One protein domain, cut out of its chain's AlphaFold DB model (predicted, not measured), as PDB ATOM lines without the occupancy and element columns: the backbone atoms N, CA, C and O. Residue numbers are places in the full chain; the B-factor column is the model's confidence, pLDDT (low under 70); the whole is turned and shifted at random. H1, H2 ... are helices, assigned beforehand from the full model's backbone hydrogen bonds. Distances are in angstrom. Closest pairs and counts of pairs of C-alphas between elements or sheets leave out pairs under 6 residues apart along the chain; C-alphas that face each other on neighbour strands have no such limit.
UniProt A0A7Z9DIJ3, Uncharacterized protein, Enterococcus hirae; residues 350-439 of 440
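AT A GLANCE: This is residues 350 to 439 of the 440 residues of an uncharacterized protein of Enterococcus hirae (UniProt A0A7Z9DIJ3). Four helices, H1 to H4, run side by side, alternately opposite ways, as a four-cornered bundle; H5 folds back from H4 and slants away, residues 427 to 439 sticking out as an arm. The printed part has 90 residues, five named helices and no named strand: all helix. It is compact, radius of gyration of the C-alphas 13.6 A, spanning 44 by 32 by 20 A.

HOW THE PARTS SIT: H1, residues 350 to 367, touches H2, residues 371 to 382 (closest C-alphas Ile 362 and Gly 374, 4.9 A). H2 touches H3, residues 387 to 396 (Leu 380 and Arg 389, 7.1 A). H4, residues 400 to 414, the hub, touches H1 (Ile 361 and Ser 402, 5.9 A), H3 (Tyr 394 and Lys 403, 6.3 A) and H5, residues 416 to 437 (Arg 411 and Trp 419, 5.4 A), the last at 35.5 degrees, only just steep. Every O i to N i+4 pair is within hydrogen-bond range in H1, H2 and H4; H3 has 5 of 6, H5 17 of 18.

IN THESE COORDINATES: H1, 26.1 A, begins at C-alpha 350 (34.705, 3.999, -14.706); H5, 31.3 A, ends at C-alpha 437 (34.649, -28.461, 9.590).

THE WHOLE: The printed part has no cut; its links are tight. Residues 384 and 437 to 439 are under 70 in pLDDT.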
ATOM      1  N   GLU A 350      34.076   5.286 -15.029       89.94
ATOM      2  CA  GLU A 350      34.705   3.999 -14.706       89.94
ATOM      3  C   GLU A 350      36.073   4.126 -14.024       89.94
ATOM      4  O   GLU A 350      36.310   3.442 -13.031       89.94
ATOM      5  N   THR A 351      36.916   5.051 -14.486       91.38
ATOM      6  CA  THR A 351      38.222   5.344 -13.875       91.38
ATOM      7  C   THR A 351      38.089   5.786 -12.421       91.38
ATOM      8  O   THR A 351      38.793   5.279 -11.553       91.38
ATOM      9  N   ASP A 352      37.136   6.670 -12.141       93.50
ATOM     10  CA  ASP A 352      36.945   7.257 -10.815       93.50
ATOM     11  C   ASP A 352      36.286   6.249  -9.862       93.50
ATOM     12  O   ASP A 352      36.623   6.189  -8.681       93.50
ATOM     13  N   ARG A 353      35.390   5.393 -10.378       93.56
ATOM     14  CA  ARG A 353      34.825   4.259  -9.626       93.56
ATOM     15  C   ARG A 353      35.915   3.274  -9.216       93.56
ATOM     16  O   ARG A 353      35.936   2.833  -8.067       93.56
ATOM     17  N   LEU A 354      36.816   2.936 -10.140       90.69
ATOM     18  CA  LEU A 354      37.939   2.038  -9.872       90.69
ATOM     19  C   LEU A 354      38.851   2.631  -8.793       90.69
ATOM     20  O   LEU A 354      39.164   1.944  -7.818       90.69
ATOM     21  N   GLU A 355      39.197   3.913  -8.919       93.75
ATOM     22  CA  GLU A 355      40.038   4.606  -7.943       93.75
ATOM     23  C   GLU A 355      39.370   4.699  -6.563       93.75
ATOM     24  O   GLU A 355      40.024   4.446  -5.552       93.75
ATOM     25  N   PHE A 356      38.060   4.958  -6.493       95.31
ATOM     26  CA  PHE A 356      37.308   4.949  -5.234       95.31
ATOM     27  C   PHE A 356      37.386   3.599  -4.512       95.31
ATOM     28  O   PHE A 356      37.729   3.554  -3.328       95.31
ATOM     29  N   TYR A 357      37.091   2.486  -5.197       93.50
ATOM     30  CA  TYR A 357      37.136   1.166  -4.558       93.50
ATOM     31  C   TYR A 357      38.562   0.771  -4.172       93.50
ATOM     32  O   TYR A 357      38.762   0.221  -3.088       93.50
ATOM     33  N   LYS A 358      39.554   1.102  -5.010       91.81
ATOM     34  CA  LYS A 358      40.974   0.919  -4.692       91.81
ATOM     35  C   LYS A 358      41.349   1.682  -3.415       91.81
ATOM     36  O   LYS A 358      41.774   1.055  -2.443       91.81
ATOM     37  N   LYS A 359      41.164   3.010  -3.391       93.62
ATOM     38  CA  LYS A 359      41.525   3.859  -2.242       93.62
ATOM     39  C   LYS A 359      40.783   3.442  -0.977       93.62
ATOM     40  O   LYS A 359      41.399   3.350   0.077       93.62
ATOM     41  N   SER A 360      39.496   3.112  -1.077       91.75
ATOM     42  CA  SER A 360      38.700   2.710   0.087       91.75
ATOM     43  C   SER A 360      39.212   1.422   0.745       91.75
ATOM     44  O   SER A 360      39.217   1.329   1.972       91.75
ATOM     45  N   ILE A 361      39.670   0.438  -0.044       90.50
ATOM     46  CA  ILE A 361      40.290  -0.783   0.497       90.50
ATOM     47  C   ILE A 361      41.646  -0.450   1.131       90.50
ATOM     48  O   ILE A 361      41.915  -0.889   2.249       90.50
ATOM     49  N   ILE A 362      42.484   0.341   0.451       90.75
ATOM     50  CA  ILE A 362      43.820   0.717   0.938       90.75
ATOM     51  C   ILE A 362      43.731   1.481   2.263       90.75
ATOM     52  O   ILE A 362      44.406   1.116   3.221       90.75
ATOM     53  N   GLU A 363      42.884   2.505   2.354       89.75
ATOM     54  CA  GLU A 363      42.718   3.299   3.577       89.75
ATOM     55  C   GLU A 363      42.187   2.460   4.743       89.75
ATOM     56  O   GLU A 363      42.616   2.615   5.888       89.75
ATOM     57  N   LYS A 364      41.309   1.495   4.461       86.88
ATOM     58  CA  LYS A 364      40.852   0.562   5.487       86.88
ATOM     59  C   LYS A 364      41.975  -0.359   5.973       86.88
ATOM     60  O   LYS A 364      42.145  -0.529   7.177       86.88
ATOM     61  N   LEU A 365      42.782  -0.898   5.060       88.69
ATOM     62  CA  LEU A 365      43.948  -1.714   5.407       88.69
ATOM     63  C   LEU A 365      44.997  -0.912   6.192       88.69
ATOM     64  O   LEU A 365      45.583  -1.447   7.131       88.69
ATOM     65  N   LYS A 366      45.187   0.377   5.877       88.88
ATOM     66  CA  LYS A 366      46.025   1.293   6.669       88.88
ATOM     67  C   LYS A 366      45.536   1.387   8.115       88.88
ATOM     68  O   LYS A 366      46.339   1.197   9.025       88.88
ATOM     69  N   LYS A 367      44.232   1.601   8.341       85.62
ATOM     70  CA  LYS A 367      43.634   1.622   9.694       85.62
ATOM     71  C   LYS A 367      43.792   0.288  10.437       85.62
ATOM     72  O   LYS A 367      43.903   0.276  11.658       85.62
ATOM     73  N   GLU A 368      43.835  -0.827   9.709       86.44
ATOM     74  CA  GLU A 368      44.078  -2.173  10.249       86.44
ATOM     75  C   GLU A 368      45.580  -2.505  10.430       86.44
ATOM     76  O   GLU A 368      45.911  -3.631  10.800       86.44
ATOM     77  N   ASN A 369      46.499  -1.556  10.191       86.69
ATOM     78  CA  ASN A 369      47.959  -1.756  10.189       86.69
ATOM     79  C   ASN A 369      48.444  -2.844   9.204       86.69
ATOM     80  O   ASN A 369      49.425  -3.542   9.459       86.69
ATOM     81  N   ARG A 370      47.765  -2.990   8.061       87.06
ATOM     82  CA  ARG A 370      48.053  -3.961   6.987       87.06
ATOM     83  C   ARG A 370      48.569  -3.274   5.719       87.06
ATOM     84  O   ARG A 370      48.042  -3.483   4.627       87.06
ATOM     85  N   LEU A 371      49.587  -2.425   5.872       87.50
ATOM     86  CA  LEU A 371      50.217  -1.691   4.760       87.50
ATOM     87  C   LEU A 371      50.735  -2.636   3.665       87.50
ATOM     88  O   LEU A 371      50.558  -2.358   2.485       87.50
ATOM     89  N   ASP A 372      51.244  -3.803   4.069       89.56
ATOM     90  CA  ASP A 372      51.707  -4.878   3.187       89.56
ATOM     91  C   ASP A 372      50.644  -5.337   2.179       89.56
ATOM     92  O   ASP A 372      50.964  -5.682   1.040       89.56
ATOM     93  N   LEU A 373      49.374  -5.360   2.593       86.81
ATOM     94  CA  LEU A 373      48.257  -5.704   1.720       86.81
ATOM     95  C   LEU A 373      47.837  -4.524   0.836       86.81
ATOM     96  O   LEU A 373      47.365  -4.744  -0.277       86.81
ATOM     97  N   GLY A 374      47.999  -3.290   1.316       86.81
ATOM     98  CA  GLY A 374      47.766  -2.089   0.515       86.81
ATOM     99  C   GLY A 374      48.697  -2.045  -0.696       86.81
ATOM    100  O   GLY A 374      48.215  -1.961  -1.825       86.81
ATOM    101  N   ASP A 375      49.998  -2.222  -0.462       87.06
ATOM    102  CA  ASP A 375      51.027  -2.236  -1.510       87.06
ATOM    103  C   ASP A 375      50.780  -3.370  -2.517       87.06
ATOM    104  O   ASP A 375      50.811  -3.167  -3.732       87.06
ATOM    105  N   GLN A 376      50.416  -4.561  -2.021       87.12
ATOM    106  CA  GLN A 376      50.033  -5.682  -2.881       87.12
ATOM    107  C   GLN A 376      48.839  -5.344  -3.777       87.12
ATOM    108  O   GLN A 376      48.841  -5.723  -4.945       87.12
ATOM    109  N   LEU A 377      47.816  -4.648  -3.272       87.44
ATOM    110  CA  LEU A 377      46.670  -4.256  -4.094       87.44
ATOM    111  C   LEU A 377      47.069  -3.274  -5.204       87.44
ATOM    112  O   LEU A 377      46.572  -3.397  -6.325       87.44
ATOM    113  N   GLU A 378      47.971  -2.332  -4.925       86.81
ATOM    114  CA  GLU A 378      48.482  -1.419  -5.952       86.81
ATOM    115  C   GLU A 378      49.255  -2.163  -7.040       86.81
ATOM    116  O   GLU A 378      48.963  -2.002  -8.229       86.81
ATOM    117  N   ASP A 379      50.167  -3.047  -6.643       86.44
ATOM    118  CA  ASP A 379      50.936  -3.883  -7.566       86.44
ATOM    119  C   ASP A 379      50.028  -4.778  -8.420       86.44
ATOM    120  O   ASP A 379      50.268  -4.978  -9.618       86.44
ATOM    121  N   LEU A 380      48.955  -5.313  -7.832       85.75
ATOM    122  CA  LEU A 380      47.970  -6.138  -8.534       85.75
ATOM    123  C   LEU A 380      47.265  -5.381  -9.655       85.75
ATOM    124  O   LEU A 380      47.045  -5.957 -10.722       85.75
ATOM    125  N   LEU A 381      46.913  -4.120  -9.418       84.69
ATOM    126  CA  LEU A 381      46.237  -3.286 -10.406       84.69
ATOM    127  C   LEU A 381      47.214  -2.785 -11.479       84.69
ATOM    128  O   LEU A 381      46.881  -2.818 -12.663       84.69
ATOM    129  N   ASN A 382      48.438  -2.415 -11.095       82.44
ATOM    130  CA  ASN A 382      49.449  -1.873 -12.009       82.44
ATOM    131  C   ASN A 382      50.081  -2.931 -12.933       82.44
ATOM    132  O   ASN A 382      50.490  -2.618 -14.048       82.44
ATOM    133  N   SER A 383      50.162  -4.194 -12.503       77.56
ATOM    134  CA  SER A 383      50.864  -5.263 -13.240       77.56
ATOM    135  C   SER A 383      50.026  -5.994 -14.300       77.56
ATOM    136  O   SER A 383      50.449  -7.036 -14.809       77.56
ATOM    137  N   GLY A 384      48.845  -5.470 -14.642       69.81
ATOM    138  CA  GLY A 384      47.861  -6.171 -15.465       69.81
ATOM    139  C   GLY A 384      47.166  -7.241 -14.630       69.81
ATOM    140  O   GLY A 384      47.623  -8.384 -14.540       69.81
ATOM    141  N   ALA A 385      46.074  -6.836 -13.981       73.38
ATOM    142  CA  ALA A 385      45.323  -7.658 -13.045       73.38
ATOM    143  C   ALA A 385      44.991  -9.044 -13.624       73.38
ATOM    144  O   ALA A 385      44.516  -9.177 -14.752       73.38
ATOM    145  N   LYS A 386      45.224 -10.097 -12.830       79.62
ATOM    146  CA  LYS A 386      44.849 -11.479 -13.160       79.62
ATOM    147  C   LYS A 386      43.968 -12.065 -12.066       79.62
ATOM    148  O   LYS A 386      44.225 -11.858 -10.877       79.62
ATOM    149  N   ILE A 387      42.961 -12.835 -12.470       79.81
ATOM    150  CA  ILE A 387      41.928 -13.353 -11.563       79.81
ATOM    151  C   ILE A 387      42.507 -14.283 -10.478       79.81
ATOM    152  O   ILE A 387      42.037 -14.283  -9.344       79.81
ATOM    153  N   ASP A 388      43.585 -15.019 -10.778       80.69
ATOM    154  CA  ASP A 388      44.284 -15.898  -9.829       80.69
ATOM    155  C   ASP A 388      45.037 -15.117  -8.742       80.69
ATOM    156  O   ASP A 388      45.221 -15.591  -7.618       80.69
ATOM    157  N   ARG A 389      45.487 -13.903  -9.065       82.56
ATOM    158  CA  ARG A 389      46.123 -13.021  -8.093       82.56
ATOM    159  C   ARG A 389      45.080 -12.325  -7.214       82.56
ATOM    160  O   ARG A 389      45.296 -12.220  -6.010       82.56
ATOM    161  N   PHE A 390      43.921 -11.973  -7.777       84.25
ATOM    162  CA  PHE A 390      42.761 -11.515  -7.002       84.25
ATOM    163  C   PHE A 390      42.219 -12.603  -6.058       84.25
ATOM    164  O   PHE A 390      41.883 -12.276  -4.926       84.25
ATOM    165  N   ASP A 391      42.209 -13.889  -6.448       82.81
ATOM    166  CA  ASP A 391      41.868 -15.011  -5.544       82.81
ATOM    167  C   ASP A 391      42.776 -15.035  -4.310       82.81
ATOM    168  O   ASP A 391      42.314 -15.121  -3.172       82.81
ATOM    169  N   ARG A 392      44.090 -14.933  -4.535       84.19
ATOM    170  CA  ARG A 392      45.074 -14.920  -3.449       84.19
ATOM    171  C   ARG A 392      44.855 -13.736  -2.518       84.19
ATOM    172  O   ARG A 392      44.806 -13.937  -1.309       84.19
ATOM    173  N   PHE A 393      44.650 -12.548  -3.078       86.25
ATOM    174  CA  PHE A 393      44.390 -11.343  -2.301       86.25
ATOM    175  C   PHE A 393      43.072 -11.417  -1.514       86.25
ATOM    176  O   PHE A 393      43.052 -11.129  -0.321       86.25
ATOM    177  N   TYR A 394      41.991 -11.906  -2.131       85.44
ATOM    178  CA  TYR A 394      40.676 -12.073  -1.496       85.44
ATOM    179  C   TYR A 394      40.742 -12.909  -0.210       85.44
ATOM    180  O   TYR A 394      40.056 -12.608   0.766       85.44
ATOM    181  N   ARG A 395      41.593 -13.943  -0.179       84.19
ATOM    182  CA  ARG A 395      41.780 -14.807   1.000       84.19
ATOM    183  C   ARG A 395      42.564 -14.148   2.134       84.19
ATOM    184  O   ARG A 395      42.464 -14.619   3.262       84.19
ATOM    185  N   LEU A 396      43.349 -13.111   1.842       86.25
ATOM    186  CA  LEU A 396      44.120 -12.361   2.838       86.25
ATOM    187  C   LEU A 396      43.275 -11.288   3.539       86.25
ATOM    188  O   LEU A 396      43.656 -10.817   4.612       86.25
ATOM    189  N   LEU A 397      42.134 -10.914   2.949       84.94
ATOM    190  CA  LEU A 397      41.186  -9.973   3.533       84.94
ATOM    191  C   LEU A 397      40.335 -10.656   4.609       84.94
ATOM    192  O   LEU A 397      39.580 -11.588   4.330       84.94
ATOM    193  N   ASN A 398      40.397 -10.126   5.828       80.69
ATOM    194  CA  ASN A 398      39.643 -10.653   6.969       80.69
ATOM    195  C   ASN A 398      38.272  -9.979   7.149       80.69
ATOM    196  O   ASN A 398      37.408 -10.516   7.838       80.69
ATOM    197  N   SER A 399      38.047  -8.815   6.529       81.75
ATOM    198  CA  SER A 399      36.798  -8.063   6.663       81.75
ATOM    199  C   SER A 399      35.799  -8.408   5.545       81.75
ATOM    200  O   SER A 399      36.142  -8.255   4.366       81.75
ATOM    201  N   PRO A 400      34.542  -8.782   5.872       83.94
ATOM    202  CA  PRO A 400      33.478  -8.980   4.881       83.94
ATOM    203  C   PRO A 400      33.251  -7.754   3.993       83.94
ATOM    204  O   PRO A 400      32.961  -7.869   2.805       83.94
ATOM    205  N   GLU A 401      33.425  -6.561   4.555       80.75
ATOM    206  CA  GLU A 401      33.276  -5.315   3.815       80.75
ATOM    207  C   GLU A 401      34.407  -5.110   2.798       80.75
ATOM    208  O   GLU A 401      34.119  -4.800   1.645       80.75
ATOM    209  N   SER A 402      35.669  -5.348   3.179       84.69
ATOM    210  CA  SER A 402      36.800  -5.254   2.243       84.69
ATOM    211  C   SER A 402      36.672  -6.294   1.126       84.69
ATOM    212  O   SER A 402      36.939  -5.994  -0.033       84.69
ATOM    213  N   LYS A 403      36.177  -7.500   1.445       86.94
ATOM    214  CA  LYS A 403      35.830  -8.523   0.446       86.94
ATOM    215  C   LYS A 403      34.720  -8.053  -0.503       86.94
ATOM    216  O   LYS A 403      34.824  -8.269  -1.709       86.94
ATOM    217  N   LYS A 404      33.682  -7.380   0.010       86.12
ATOM    218  CA  LYS A 404      32.603  -6.804  -0.812       86.12
ATOM    219  C   LYS A 404      33.133  -5.702  -1.739       86.12
ATOM    220  O   LYS A 404      32.778  -5.678  -2.911       86.12
ATOM    221  N   GLN A 405      34.013  -4.827  -1.253       84.31
ATOM    222  CA  GLN A 405      34.662  -3.802  -2.082       84.31
ATOM    223  C   GLN A 405      35.570  -4.407  -3.150       84.31
ATOM    224  O   GLN A 405      35.516  -3.991  -4.305       84.31
ATOM    225  N   LEU A 406      36.358  -5.422  -2.786       87.19
ATOM    226  CA  LEU A 406      37.190  -6.150  -3.738       87.19
ATOM    227  C   LEU A 406      36.336  -6.823  -4.817       87.19
ATOM    228  O   LEU A 406      36.761  -6.889  -5.965       87.19
ATOM    229  N   SER A 407      35.123  -7.272  -4.472       86.19
ATOM    230  CA  SER A 407      34.163  -7.767  -5.459       86.19
ATOM    231  C   SER A 407      33.750  -6.691  -6.465       86.19
ATOM    232  O   SER A 407      33.855  -6.920  -7.668       86.19
ATOM    233  N   TYR A 408      33.371  -5.494  -6.008       85.94
ATOM    234  CA  TYR A 408      33.065  -4.388  -6.924       85.94
ATOM    235  C   TYR A 408      34.258  -4.024  -7.813       85.94
ATOM    236  O   TYR A 408      34.100  -3.879  -9.024       85.94
ATOM    237  N   LEU A 409      35.461  -3.953  -7.236       87.25
ATOM    238  CA  LEU A 409      36.689  -3.702  -7.985       87.25
ATOM    239  C   LEU A 409      36.940  -4.794  -9.036       87.25
ATOM    240  O   LEU A 409      37.257  -4.498 -10.184       87.25
ATOM    241  N   GLY A 410      36.744  -6.059  -8.670       85.75
ATOM    242  CA  GLY A 410      36.894  -7.194  -9.569       85.75
ATOM    243  C   GLY A 410      35.920  -7.169 -10.749       85.75
ATOM    244  O   GLY A 410      36.323  -7.443 -11.879       85.75
ATOM    245  N   ARG A 411      34.661  -6.773 -10.524       88.44
ATOM    246  CA  ARG A 411      33.669  -6.597 -11.603       88.44
ATOM    247  C   ARG A 411      34.075  -5.505 -12.582       88.44
ATOM    248  O   ARG A 411      33.897  -5.694 -13.781       88.44
ATOM    249  N   LEU A 412      34.644  -4.403 -12.091       85.44
ATOM    250  CA  LEU A 412      35.152  -3.322 -12.942       85.44
ATOM    251  C   LEU A 412      36.366  -3.773 -13.764       85.44
ATOM    252  O   LEU A 412      36.444  -3.498 -14.951       85.44
ATOM    253  N   VAL A 413      37.291  -4.515 -13.153       86.06
ATOM    254  CA  VAL A 413      38.548  -4.922 -13.799       86.06
ATOM    255  C   VAL A 413      38.365  -6.070 -14.802       86.06
ATOM    256  O   VAL A 413      39.006  -6.077 -15.852       86.06
ATOM    257  N   PHE A 414      37.518  -7.056 -14.493       86.31
ATOM    258  CA  PHE A 414      37.378  -8.291 -15.284       86.31
ATOM    259  C   PHE A 414      36.035  -8.413 -16.022       86.31
ATOM    260  O   PHE A 414      35.850  -9.317 -16.842       86.31
ATOM    261  N   GLY A 415      35.086  -7.522 -15.731       85.81
ATOM    262  CA  GLY A 415      33.709  -7.593 -16.207       85.81
ATOM    263  C   GLY A 415      32.831  -8.549 -15.388       85.81
ATOM    264  O   GLY A 415      33.285  -9.569 -14.860       85.81
ATOM    265  N   GLU A 416      31.531  -8.244 -15.343       87.25
ATOM    266  CA  GLU A 416      30.514  -8.974 -14.564       87.25
ATOM    267  C   GLU A 416      30.530 -10.489 -14.817       87.25
ATOM    268  O   GLU A 416      30.554 -11.287 -13.884       87.25
ATOM    269  N   ASN A 417      30.599 -10.914 -16.082       83.94
ATOM    270  CA  ASN A 417      30.527 -12.334 -16.434       83.94
ATOM    271  C   ASN A 417      31.727 -13.151 -15.932       83.94
ATOM    272  O   ASN A 417      31.566 -14.312 -15.549       83.94
ATOM    273  N   GLN A 418      32.939 -12.589 -15.972       84.19
ATOM    274  CA  GLN A 418      34.123 -13.289 -15.469       84.19
ATOM    275  C   GLN A 418      34.157 -13.269 -13.945       84.19
ATOM    276  O   GLN A 418      34.476 -14.286 -13.325       84.19
ATOM    277  N   TRP A 419      33.770 -12.147 -13.340       88.50
ATOM    278  CA  TRP A 419      33.744 -12.019 -11.892       88.50
ATOM    279  C   TRP A 419      32.672 -12.894 -11.240       88.50
ATOM    280  O   TRP A 419      32.941 -13.547 -10.238       88.50
ATOM    281  N   HIS A 420      31.492 -13.018 -11.849       86.31
ATOM    282  CA  HIS A 420      30.443 -13.904 -11.349       86.31
ATOM    283  C   HIS A 420      30.901 -15.371 -11.295       86.31
ATOM    284  O   HIS A 420      30.639 -16.077 -10.321       86.31
ATOM    285  N   LYS A 421      31.665 -15.834 -12.297       85.62
ATOM    286  CA  LYS A 421      32.290 -17.170 -12.259       85.62
ATOM    287  C   LYS A 421      33.266 -17.302 -11.089       85.62
ATOM    288  O   LYS A 421      33.297 -18.347 -10.444       85.62
ATOM    289  N   PHE A 422      34.047 -16.260 -10.817       85.88
ATOM    290  CA  PHE A 422      34.952 -16.224  -9.672       85.88
ATOM    291  C   PHE A 422      34.193 -16.293  -8.337       85.88
ATOM    292  O   PHE A 422      34.532 -17.136  -7.510       85.88
ATOM    293  N   GLU A 423      33.148 -15.482  -8.145       84.31
ATOM    294  CA  GLU A 423      32.334 -15.475  -6.919       84.31
ATOM    295  C   GLU A 423      31.683 -16.837  -6.655       84.31
ATOM    296  O   GLU A 423      31.776 -17.349  -5.540       84.31
ATOM    297  N   THR A 424      31.119 -17.475  -7.684       83.62
ATOM    298  CA  THR A 424      30.533 -18.823  -7.579       83.62
ATOM    299  C   THR A 424      31.563 -19.860  -7.127       83.62
ATOM    300  O   THR A 424      31.278 -20.700  -6.274       83.62
ATOM    301  N   VAL A 425      32.794 -19.788  -7.647       83.38
ATOM    302  CA  VAL A 425      33.886 -20.677  -7.221       83.38
ATOM    303  C   VAL A 425      34.308 -20.401  -5.772       83.38
ATOM    304  O   VAL A 425      34.657 -21.345  -5.063       83.38
ATOM    305  N   GLN A 426      34.289 -19.146  -5.312       83.00
ATOM    306  CA  GLN A 426      34.598 -18.828  -3.912       83.00
ATOM    307  C   GLN A 426      33.519 -19.330  -2.954       83.00
ATOM    308  O   GLN A 426      33.865 -19.988  -1.976       83.00
ATOM    309  N   ALA A 427      32.240 -19.103  -3.268       82.19
ATOM    310  CA  ALA A 427      31.122 -19.593  -2.464       82.19
ATOM    311  C   ALA A 427      31.186 -21.120  -2.294       82.19
ATOM    312  O   ALA A 427      31.143 -21.627  -1.176       82.19
ATOM    313  N   PHE A 428      31.434 -21.851  -3.387       82.38
ATOM    314  CA  PHE A 428      31.598 -23.305  -3.343       82.38
ATOM    315  C   PHE A 428      32.781 -23.757  -2.463       82.38
ATOM    316  O   PHE A 428      32.681 -24.736  -1.723       82.38
ATOM    317  N   LYS A 429      33.916 -23.043  -2.502       82.56
ATOM    318  CA  LYS A 429      35.073 -23.334  -1.632       82.56
ATOM    319  C   LYS A 429      34.774 -23.068  -0.154       82.56
ATOM    320  O   LYS A 429      35.318 -23.774   0.696       82.56
ATOM    321  N   GLU A 430      33.982 -22.046   0.162       80.44
ATOM    322  CA  GLU A 430      33.572 -21.736   1.537       80.44
ATOM    323  C   GLU A 430      32.587 -22.797   2.069       80.44
ATOM    324  O   GLU A 430      32.822 -23.344   3.146       80.44
ATOM    325  N   GLU A 431      31.592 -23.210   1.273       79.62
ATOM    326  CA  GLU A 431      30.661 -24.302   1.615       79.62
ATOM    327  C   GLU A 431      31.370 -25.645   1.864       79.62
ATOM    328  O   GLU A 431      31.048 -26.369   2.815       79.62
ATOM    329  N   LEU A 432      32.374 -25.979   1.040       79.06
ATOM    330  CA  LEU A 432      33.199 -27.177   1.230       79.06
ATOM    331  C   LEU A 432      33.959 -27.149   2.561       79.06
ATOM    332  O   LEU A 432      33.983 -28.142   3.285       79.06
ATOM    333  N   LYS A 433      34.539 -26.002   2.931       80.19
ATOM    334  CA  LYS A 433      35.240 -25.861   4.216       80.19
ATOM    335  C   LYS A 433      34.297 -25.993   5.406       80.19
ATOM    336  O   LYS A 433      34.666 -26.619   6.396       80.19
ATOM    337  N   GLU A 434      33.094 -25.430   5.332       75.44
ATOM    338  CA  GLU A 434      32.104 -25.553   6.407       75.44
ATOM    339  C   GLU A 434      31.606 -26.991   6.583       75.44
ATOM    340  O   GLU A 434      31.417 -27.455   7.709       75.44
ATOM    341  N   THR A 435      31.406 -27.717   5.483       72.12
ATOM    342  CA  THR A 435      31.000 -29.129   5.529       72.12
ATOM    343  C   THR A 435      32.120 -30.047   6.018       72.12
ATOM    344  O   THR A 435      31.837 -31.019   6.717       72.12
ATOM    345  N   GLU A 436      33.382 -29.740   5.720       72.19
ATOM    346  CA  GLU A 436      34.543 -30.441   6.284       72.19
ATOM    347  C   GLU A 436      34.761 -30.123   7.770       72.19
ATOM    348  O   GLU A 436      35.081 -31.023   8.547       72.19
ATOM    349  N   ALA A 437      34.536 -28.875   8.192       68.94
ATOM    350  CA  ALA A 437      34.649 -28.461   9.590       68.94
ATOM    351  C   ALA A 437      33.559 -29.073  10.486       68.94
ATOM    352  O   ALA A 437      33.841 -29.383  11.633       68.94
ATOM    353  N   LYS A 438      32.346 -29.300   9.960       68.56
ATOM    354  CA  LYS A 438      31.242 -29.986  10.666       68.56
ATOM    355  C   LYS A 438      31.404 -31.512  10.750       68.56
ATOM    356  O   LYS A 438      30.627 -32.165  11.440       68.56
ATOM    357  N   LYS A 439      32.354 -32.092  10.005       58.62
ATOM    358  CA  LYS A 439      32.685 -33.531  10.025       58.62
ATOM    359  C   LYS A 439      33.842 -33.874  10.974       58.62
ATOM    360  O   LYS A 439      34.131 -35.057  11.144       58.62
TER     361      LYS A 439